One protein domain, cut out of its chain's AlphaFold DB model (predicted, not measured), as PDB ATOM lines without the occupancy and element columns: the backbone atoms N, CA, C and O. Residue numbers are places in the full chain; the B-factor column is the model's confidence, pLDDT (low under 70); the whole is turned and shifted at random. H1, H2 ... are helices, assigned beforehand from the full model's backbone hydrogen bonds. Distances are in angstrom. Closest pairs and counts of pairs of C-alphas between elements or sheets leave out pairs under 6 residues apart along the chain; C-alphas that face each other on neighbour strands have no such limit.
ATOM      1  N   ASP A  40      36.188 -25.773 -40.981       90.19
ATOM      2  CA  ASP A  40      36.732 -26.092 -39.658       90.19
ATOM      3  C   ASP A  40      36.246 -27.488 -39.230       90.19
ATOM      4  O   ASP A  40      35.384 -27.649 -38.360       90.19
ATOM      5  N   ILE A  41      36.764 -28.510 -39.917       94.19
ATOM      6  CA  ILE A  41      36.307 -29.898 -39.798       94.19
ATOM      7  C   ILE A  41      36.420 -30.416 -38.360       94.19
ATOM      8  O   ILE A  41      35.565 -31.174 -37.903       94.19
ATOM      9  N   GLY A  42      37.430 -29.959 -37.611       95.75
ATOM     10  CA  GLY A  42      37.588 -30.277 -36.194       95.75
ATOM     11  C   GLY A  42      36.407 -29.777 -35.369       95.75
ATOM     12  O   GLY A  42      35.812 -30.546 -34.609       95.75
ATOM     13  N   CYS A  43      36.035 -28.505 -35.537       96.25
ATOM     14  CA  CYS A  43      34.895 -27.932 -34.826       96.25
ATOM     15  C   CYS A  43      33.571 -28.562 -35.264       96.25
ATOM     16  O   CYS A  43      32.709 -28.797 -34.420       96.25
ATOM     17  N   GLU A  44      33.404 -28.900 -36.543       95.38
ATOM     18  CA  GLU A  44      32.206 -29.607 -37.001       95.38
ATOM     19  C   GLU A  44      32.062 -31.009 -36.393       95.38
ATOM     20  O   GLU A  44      30.969 -31.395 -35.971       95.38
ATOM     21  N   LEU A  45      33.145 -31.789 -36.352       95.50
ATOM     22  CA  LEU A  45      33.138 -33.125 -35.752       95.50
ATOM     23  C   LEU A  45      32.795 -33.048 -34.264       95.50
ATOM     24  O   LEU A  45      31.931 -33.784 -33.784       95.50
ATOM     25  N   VAL A  46      33.417 -32.111 -33.547       95.75
ATOM     26  CA  VAL A  46      33.128 -31.875 -32.130       95.75
ATOM     27  C   VAL A  46      31.683 -31.421 -31.928       95.75
ATOM     28  O   VAL A  46      31.021 -31.951 -31.041       95.75
ATOM     29  N   ALA A  47      31.153 -30.522 -32.760       95.81
ATOM     30  CA  ALA A  47      29.755 -30.094 -32.684       95.81
ATOM     31  C   ALA A  47      28.787 -31.279 -32.837       95.81
ATOM     32  O   ALA A  47      27.865 -31.435 -32.037       95.81
ATOM     33  N   ARG A  48      29.031 -32.169 -33.810       95.75
ATOM     34  CA  ARG A  48      28.218 -33.384 -34.005       95.75
ATOM     35  C   ARG A  48      28.268 -34.309 -32.789       95.75
ATOM     36  O   ARG A  48      27.224 -34.804 -32.380       95.75
ATOM     37  N   LEU A  49      29.440 -34.498 -32.179       95.50
ATOM     38  CA  LEU A  49      29.583 -35.307 -30.962       95.50
ATOM     39  C   LEU A  49      28.903 -34.668 -29.743       95.50
ATOM     40  O   LEU A  49      28.303 -35.375 -28.939       95.50
ATOM     41  N   LEU A  50      28.970 -33.342 -29.601       94.00
ATOM     42  CA  LEU A  50      28.292 -32.609 -28.523       94.00
ATOM     43  C   LEU A  50      26.765 -32.686 -28.638       94.00
ATOM     44  O   LEU A  50      26.078 -32.693 -27.617       94.00
ATOM     45  N   ASN A  51      26.253 -32.763 -29.867       95.00
ATOM     46  CA  ASN A  51      24.827 -32.898 -30.152       95.00
ATOM     47  C   ASN A  51      24.348 -34.364 -30.154       95.00
ATOM     48  O   ASN A  51      23.142 -34.610 -30.203       95.00
ATOM     49  N   ASP A  52      25.253 -35.349 -30.106       94.38
ATOM     50  CA  ASP A  52      24.877 -36.764 -30.061       94.38
ATOM     51  C   ASP A  52      24.554 -37.206 -28.628       94.38
ATOM     52  O   ASP A  52      25.425 -37.624 -27.857       94.38
ATOM     53  N   ASN A  53      23.259 -37.176 -28.311       89.69
ATOM     54  CA  ASN A  53      22.699 -37.554 -27.011       89.69
ATOM     55  C   ASN A  53      22.911 -39.030 -26.632       89.69
ATOM     56  O   ASN A  53      22.625 -39.416 -25.499       89.69
ATOM     57  N   ARG A  54      23.394 -39.876 -27.550       93.88
ATOM     58  CA  ARG A  54      23.739 -41.276 -27.249       93.88
ATOM     59  C   ARG A  54      25.119 -41.402 -26.605       93.88
ATOM     60  O   ARG A  54      25.437 -42.449 -26.047       93.88
ATOM     61  N   THR A  55      25.947 -40.360 -26.688       91.94
ATOM     62  CA  THR A  55      27.298 -40.347 -26.122       91.94
ATOM     63  C   THR A  55      27.356 -39.496 -24.855       91.94
ATOM     64  O   THR A  55      26.588 -38.556 -24.668       91.94
ATOM     65  N   ARG A  56      28.326 -39.774 -23.979       92.06
ATOM     66  CA  ARG A  56      28.610 -38.925 -22.805       92.06
ATOM     67  C   ARG A  56      29.555 -37.767 -23.129       92.06
ATOM     68  O   ARG A  56      30.064 -37.124 -22.213       92.06
ATOM     69  N   PHE A  57      29.825 -37.517 -24.411       93.00
ATOM     70  CA  PHE A  57      30.864 -36.586 -24.838       93.00
ATOM     71  C   PHE A  57      30.614 -35.171 -24.305       93.00
ATOM     72  O   PHE A  57      31.526 -34.562 -23.750       93.00
ATOM     73  N   ARG A  58      29.364 -34.696 -24.351       91.50
ATOM     74  CA  ARG A  58      28.967 -33.391 -23.798       91.50
ATOM     75  C   ARG A  58      29.310 -33.250 -22.313       91.50
ATOM     76  O   ARG A  58      30.081 -32.368 -21.950       91.50
ATOM     77  N   ALA A  59      28.843 -34.184 -21.484       90.19
ATOM     78  CA  ALA A  59      29.121 -34.189 -20.047       90.19
ATOM     79  C   ALA A  59      30.629 -34.293 -19.739       90.19
ATOM     80  O   ALA A  59      31.132 -33.689 -18.788       90.19
ATOM     81  N   LEU A  60      31.383 -35.043 -20.551       91.00
ATOM     82  CA  LEU A  60      32.834 -35.141 -20.405       91.00
ATOM     83  C   LEU A  60      33.522 -33.811 -20.685       91.00
ATOM     84  O   LEU A  60      34.420 -33.457 -19.924       91.00
ATOM     85  N   ILE A  61      33.104 -33.070 -21.713       91.31
ATOM     86  CA  ILE A  61      33.638 -31.735 -21.995       91.31
ATOM     87  C   ILE A  61      33.322 -30.777 -20.841       91.31
ATOM     88  O   ILE A  61      34.259 -30.159 -20.337       91.31
ATOM     89  N   GLU A  62      32.080 -30.739 -20.355       89.44
ATOM     90  CA  GLU A  62      31.641 -29.845 -19.265       89.44
ATOM     91  C   GLU A  62      32.369 -30.115 -17.937       89.44
ATOM     92  O   GLU A  62      32.827 -29.193 -17.262       89.44
ATOM     93  N   SER A  63      32.564 -31.390 -17.582       85.94
ATOM     94  CA  SER A  63      33.098 -31.795 -16.267       85.94
ATOM     95  C   SER A  63      34.502 -31.281 -15.921       85.94
ATOM     96  O   SER A  63      34.861 -31.285 -14.749       85.94
ATOM     97  N   HIS A  64      35.308 -30.859 -16.903       74.38
ATOM     98  CA  HIS A  64      36.635 -30.276 -16.638       74.38
ATOM     99  C   HIS A  64      36.856 -28.916 -17.313       74.38
ATOM    100  O   HIS A  64      37.979 -28.413 -17.300       74.38
ATOM    101  N   SER A  65      35.834 -28.328 -17.941       72.06
ATOM    102  CA  SER A  65      35.935 -26.974 -18.499       72.06
ATOM    103  C   SER A  65      35.414 -25.906 -17.541       72.06
ATOM    104  O   SER A  65      35.867 -24.771 -17.625       72.06
ATOM    105  N   GLY A  66      34.456 -26.238 -16.666       71.44
ATOM    106  CA  GLY A  66      33.663 -25.229 -15.948       71.44
ATOM    107  C   GLY A  66      32.683 -24.469 -16.858       71.44
ATOM    108  O   GLY A  66      31.867 -23.695 -16.367       71.44
ATOM    109  N   ASP A  67      32.738 -24.726 -18.169       74.88
ATOM    110  CA  ASP A  67      31.815 -24.206 -19.171       74.88
ATOM    111  C   ASP A  67      30.532 -25.045 -19.167       74.88
ATOM    112  O   ASP A  67      30.598 -26.275 -19.235       74.88
ATOM    113  N   VAL A  68      29.374 -24.384 -19.163       78.62
ATOM    114  CA  VAL A  68      28.070 -25.030 -19.361       78.62
ATOM    115  C   VAL A  68      27.684 -24.884 -20.830       78.62
ATOM    116  O   VAL A  68      27.445 -23.775 -21.307       78.62
ATOM    117  N   LEU A  69      27.616 -26.001 -21.558       80.69
ATOM    118  CA  LEU A  69      27.289 -26.019 -22.989       80.69
ATOM    119  C   LEU A  69      25.777 -25.887 -23.245       80.69
ATOM    120  O   LEU A  69      25.350 -25.795 -24.398       80.69
ATOM    121  N   GLY A  70      24.961 -25.924 -22.189       77.56
ATOM    122  CA  GLY A  70      23.500 -25.907 -22.269       77.56
ATOM    123  C   GLY A  70      22.940 -27.168 -22.932       77.56
ATOM    124  O   GLY A  70      23.637 -28.169 -23.063       77.56
ATOM    125  N   SER A  71      21.675 -27.129 -23.361       76.25
ATOM    126  CA  SER A  71      21.001 -28.240 -24.060       76.25
ATOM    127  C   SER A  71      20.758 -27.982 -25.551       76.25
ATOM    128  O   SER A  71      20.322 -28.882 -26.264       76.25
ATOM    129  N   ALA A  72      21.046 -26.772 -26.038       82.94
ATOM    130  CA  ALA A  72      20.851 -26.413 -27.439       82.94
ATOM    131  C   ALA A  72      21.805 -27.188 -28.360       82.94
ATOM    132  O   ALA A  72      22.900 -27.582 -27.948       82.94
ATOM    133  N   ASN A  73      21.397 -27.379 -29.616       90.56
ATOM    134  CA  ASN A  73      22.294 -27.896 -30.641       90.56
ATOM    135  C   ASN A  73      23.345 -26.837 -30.978       90.56
ATOM    136  O   ASN A  73      23.005 -25.685 -31.238       90.56
ATOM    137  N   LEU A  74      24.608 -27.246 -30.977       91.62
ATOM    138  CA  LEU A  74      25.750 -26.385 -31.251       91.62
ATOM    139  C   LEU A  74      26.167 -26.507 -32.716       91.62
ATOM    140  O   LEU A  74      26.245 -27.618 -33.250       91.62
ATOM    141  N   ALA A  75      26.461 -25.379 -33.355       94.38
ATOM    142  CA  ALA A  75      27.142 -25.333 -34.643       94.38
ATOM    143  C   ALA A  75      28.670 -25.319 -34.453       94.38
ATOM    144  O   ALA A  75      29.182 -25.129 -33.347       94.38
ATOM    145  N   ALA A  76      29.425 -25.477 -35.545       94.06
ATOM    146  CA  ALA A  76      30.889 -25.422 -35.506       94.06
ATOM    147  C   ALA A  76      31.415 -24.091 -34.935       94.06
ATOM    148  O   ALA A  76      32.384 -24.078 -34.177       94.06
ATOM    149  N   ASP A  77      30.750 -22.973 -35.228       94.00
ATOM    150  CA  ASP A  77      31.141 -21.668 -34.686       94.00
ATOM    151  C   ASP A  77      30.877 -21.530 -33.183       94.00
ATOM    152  O   ASP A  77      31.579 -20.781 -32.502       94.00
ATOM    153  N   ASP A  78      29.924 -22.283 -32.630       93.44
ATOM    154  CA  ASP A  78      29.696 -22.309 -31.187       93.44
ATOM    155  C   ASP A  78      30.818 -23.049 -30.459       93.44
ATOM    156  O   ASP A  78      31.249 -22.612 -29.394       93.44
ATOM    157  N   VAL A  79      31.369 -24.110 -31.059       93.88
ATOM    158  CA  VAL A  79      32.497 -24.872 -30.489       93.88
ATOM    159  C   VAL A  79      33.705 -23.976 -30.216       93.88
ATOM    160  O   VAL A  79      34.369 -24.132 -29.191       93.88
ATOM    161  N   LYS A  80      33.960 -22.985 -31.078       92.50
ATOM    162  CA  LYS A  80      35.082 -22.040 -30.940       92.50
ATOM    163  C   LYS A  80      34.999 -21.178 -29.676       92.50
ATOM    164  O   LYS A  80      36.035 -20.691 -29.219       92.50
ATOM    165  N   LYS A  81      33.794 -20.996 -29.121       90.94
ATOM    166  CA  LYS A  81      33.531 -20.191 -27.916       90.94
ATOM    167  C   LYS A  81      33.931 -20.924 -26.633       90.94
ATOM    168  O   LYS A  81      34.241 -20.274 -25.640       90.94
ATOM    169  N   PHE A  82      33.973 -22.256 -26.663       90.69
ATOM    170  CA  PHE A  82      34.282 -23.086 -25.501       90.69
ATOM    171  C   PHE A  82      35.722 -23.578 -25.569       90.69
ATOM    172  O   PHE A  82      36.090 -24.357 -26.454       90.69
ATOM    173  N   ARG A  83      36.556 -23.144 -24.618       91.19
ATOM    174  CA  ARG A  83      38.012 -23.358 -24.666       91.19
ATOM    175  C   ARG A  83      38.361 -24.832 -24.837       91.19
ATOM    176  O   ARG A  83      39.169 -25.180 -25.695       91.19
ATOM    177  N   ARG A  84      37.733 -25.704 -24.044       91.94
ATOM    178  CA  ARG A  84      38.030 -27.138 -24.075       91.94
ATOM    179  C   ARG A  84      37.536 -27.808 -25.352       91.94
ATOM    180  O   ARG A  84      38.277 -28.594 -25.935       91.94
ATOM    181  N   ALA A  85      36.327 -27.481 -25.806       93.50
ATOM    182  CA  ALA A  85      35.780 -28.039 -27.041       93.50
ATOM    183  C   ALA A  85      36.641 -27.637 -28.251       93.50
ATOM    184  O   ALA A  85      37.006 -28.492 -29.055       93.50
ATOM    185  N   ARG A  86      37.075 -26.371 -28.306       94.44
ATOM    186  CA  ARG A  86      38.031 -25.873 -29.302       94.44
ATOM    187  C   ARG A  86      39.379 -26.597 -29.240       94.44
ATOM    188  O   ARG A  86      39.920 -26.960 -30.280       94.44
ATOM    189  N   SER A  87      39.935 -26.825 -28.048       94.94
ATOM    190  CA  SER A  87      41.188 -27.581 -27.904       94.94
ATOM    191  C   SER A  87      41.055 -29.024 -28.395       94.94
ATOM    192  O   SER A  87      41.961 -29.520 -29.061       94.94
ATOM    193  N   VAL A  88      39.927 -29.686 -28.118       95.38
ATOM    194  CA  VAL A  88      39.656 -31.041 -28.623       95.38
ATOM    195  C   VAL A  88      39.502 -31.035 -30.143       95.38
ATOM    196  O   VAL A  88      40.111 -31.870 -30.804       95.38
ATOM    197  N   ALA A  89      38.771 -30.070 -30.707       96.00
ATOM    198  CA  ALA A  89      38.625 -29.904 -32.154       96.00
ATOM    199  C   ALA A  89      39.987 -29.783 -32.854       96.00
ATOM    200  O   ALA A  89      40.257 -30.500 -33.817       96.00
ATOM    201  N   HIS A  90      40.875 -28.939 -32.323       95.88
ATOM    202  CA  HIS A  90      42.239 -28.810 -32.829       95.88
ATOM    203  C   HIS A  90      43.032 -30.120 -32.699       95.88
ATOM    204  O   HIS A  90      43.687 -30.544 -33.647       95.88
ATOM    205  N   GLY A  91      42.948 -30.786 -31.543       96.19
ATOM    206  CA  GLY A  91      43.619 -32.065 -31.305       96.19
ATOM    207  C   GLY A  91      43.192 -33.160 -32.286       96.19
ATOM    208  O   GLY A  91      44.044 -33.891 -32.781       96.19
ATOM    209  N   VAL A  92      41.901 -33.232 -32.622       94.81
ATOM    210  CA  VAL A  92      41.370 -34.171 -33.624       94.81
ATOM    211  C   VAL A  92      41.998 -33.920 -34.994       94.81
ATOM    212  O   VAL A  92      42.466 -34.863 -35.626       94.81
ATOM    213  N   VAL A  93      42.065 -32.663 -35.440       95.06
ATOM    214  CA  VAL A  93      42.683 -32.323 -36.733       95.06
ATOM    215  C   VAL A  93      44.165 -32.692 -36.744       95.06
ATOM    216  O   VAL A  93      44.624 -33.325 -37.689       95.06
ATOM    217  N   MET A  94      44.905 -32.361 -35.682       95.06
ATOM    218  CA  MET A  94      46.327 -32.708 -35.581       95.06
ATOM    219  C   MET A  94      46.556 -34.220 -35.581       95.06
ATOM    220  O   MET A  94      47.473 -34.694 -36.243       95.06
ATOM    221  N   PHE A  95      45.703 -34.981 -34.891       93.69
ATOM    222  CA  PHE A  95      45.761 -36.439 -34.898       93.69
ATOM    223  C   PHE A  95      45.585 -37.001 -36.314       93.69
ATOM    224  O   PHE A  95      46.402 -37.801 -36.764       93.69
ATOM    225  N   PHE A  96      44.562 -36.555 -37.046       92.44
ATOM    226  CA  PHE A  96      44.336 -37.023 -38.415       92.44
ATOM    227  C   PHE A  96      45.422 -36.561 -39.389       92.44
ATOM    228  O   PHE A  96      45.822 -37.354 -40.234       92.44
ATOM    229  N   ASN A  97      45.961 -35.348 -39.239       92.31
ATOM    230  CA  ASN A  97      47.122 -34.901 -40.016       92.31
ATOM    231  C   ASN A  97      48.340 -35.793 -39.756       92.31
ATOM    232  O   ASN A  97      48.996 -36.234 -40.690       92.31
ATOM    233  N   GLN A  98      48.596 -36.152 -38.497       90.56
ATOM    234  CA  GLN A  98      49.682 -37.065 -38.165       90.56
ATOM    235  C   GLN A  98      49.470 -38.455 -38.786       90.56
ATOM    236  O   GLN A  98      50.431 -39.069 -39.253       90.56
ATOM    237  N   VAL A  99      48.234 -38.962 -38.810       88.31
ATOM    238  CA  VAL A  99      47.909 -40.224 -39.496       88.31
ATOM    239  C   VAL A  99      48.117 -40.088 -41.006       88.31
ATOM    240  O   VAL A  99      48.711 -40.968 -41.625       88.31
ATOM    241  N   TYR A 100      47.674 -38.977 -41.587       87.06
ATOM    242  CA  TYR A 100      47.835 -38.665 -43.001       87.06
ATOM    243  C   TYR A 100      49.312 -38.669 -43.413       87.06
ATOM    244  O   TYR A 100      49.700 -39.409 -44.318       87.06
ATOM    245  N   ASP A 101      50.153 -37.943 -42.680       86.50
ATOM    246  CA  ASP A 101      51.576 -37.809 -42.987       86.50
ATOM    247  C   ASP A 101      52.341 -39.128 -42.792       86.50
ATOM    248  O   ASP A 101      53.101 -39.550 -43.666       86.50
ATOM    249  N   ASN A 102      52.111 -39.824 -41.673       81.69
ATOM    250  CA  ASN A 102      52.901 -41.010 -41.316       81.69
ATOM    251  C   ASN A 102      52.424 -42.310 -41.975       81.69
ATOM    252  O   ASN A 102      53.223 -43.230 -42.130       81.69
ATOM    253  N   TYR A 103      51.144 -42.423 -42.340       73.25
ATOM    254  CA  TYR A 103      50.588 -43.673 -42.876       73.25
ATOM    255  C   TYR A 103      50.104 -43.558 -44.312       73.25
ATOM    256  O   TYR A 103      50.210 -44.525 -45.064       73.25
ATOM    257  N   LEU A 104      49.569 -42.407 -44.715       73.62
ATOM    258  CA  LEU A 104      49.002 -42.270 -46.054       73.62
ATOM    259  C   LEU A 104      50.058 -41.743 -47.034       73.62
ATOM    260  O   LEU A 104      50.207 -42.316 -48.110       73.62
ATOM    261  N   ASN A 105      50.843 -40.725 -46.668       68.06
ATOM    262  CA  ASN A 105      51.860 -40.126 -47.549       68.06
ATOM    263  C   ASN A 105      53.181 -40.892 -47.656       68.06
ATOM    264  O   ASN A 105      53.922 -40.684 -48.606       68.06
TER     265      ASN A 105
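Overview. This is residues 40 to 105 of the 108 residues of an uncharacterized protein of Strongylus vulgaris (UniProt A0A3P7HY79). A small head of three shorter helices, H1, H2 and H3, is joined to one long helix, H4, which packs on the head with its first part and sticks out from it with residues 97 to 105 like a handle. In the head, H1 is in the middle, H3 packs on it, and H2 makes a corner with the end of H1, where Leu 50 of H1 comes close to Arg 58 of H2, while the loop of residues 66 to 75 runs from H2 back to H3. The printed part has 66 residues with four named helices in the order H1, H2, H3, H4 and no named strand, and its class is all helix. It is only just compact, close to loose, with a radius of gyration of the C-alphas of 12.6 A, and its elongated outline spans 41 by 21 by 20 A.

Along the chain. H1 takes residues 41 to 51, begins with C-alpha 41 at (36.307, -29.898, -39.798) and is 15.3 A long from first to last C-alpha. H2 takes residues 57 to 65 and is 12.6 A long, with C-alpha 57 at (30.864, -36.586, -24.838). H3 is short, residues 76 to 79, 5.3 A from first to last C-alpha. H4 takes residues 83 to 105, is 31.6 A long and ends with C-alpha 105 at (51.860, -40.126, -47.549).

Arrangement. H1 is the hub, touching the three other helices. H1 and H2 touch only at the corner by their link, with the C-alphas of Leu 50 and Arg 58 closest at 4.8 A, and their lines are about perpendicular at 78 degrees. H3 touches H1, the closest C-alphas being those of Glu 44 and Ala 76 at 4.6 A. H4 touches H1 with residues 85 to 93 alone, at a steep tilt of 53 degrees, opposite ways; the C-alphas of Gly 42 and Ala 89 are closest at 4.2 A. H4 touches H2 with residues 83 to 85 alone, at a steep tilt of 62 degrees, opposite ways; the C-alphas of Ser 65 and Arg 84 are closest at 6.0 A. H3 and H4 are close but not clearly touching, with the C-alphas of Val 79 and Ala 85 closest at 5.7 A. H2 and H3 are apart. Every O i to N i+4 pair is within hydrogen-bond range in H1, 4 of 5 are in H2 and 18 of 19 in H4, while H3 is too short for such a pair.

Size, cuts and confidence. The C-alphas of Gly 70 and Asn 105 are the two farthest apart, at 40.6 A. Residues 97 to 105, which belong to H4, stand free, and the body without them spans 27 by 19 by 19 A. The printed part has no cut. The links H1 to H2 and H3 to H4 are tight, and the link H2 to H3 is short with 10 residues. The mean pLDDT of the printed part is 89.5, and residue 105 is under 70.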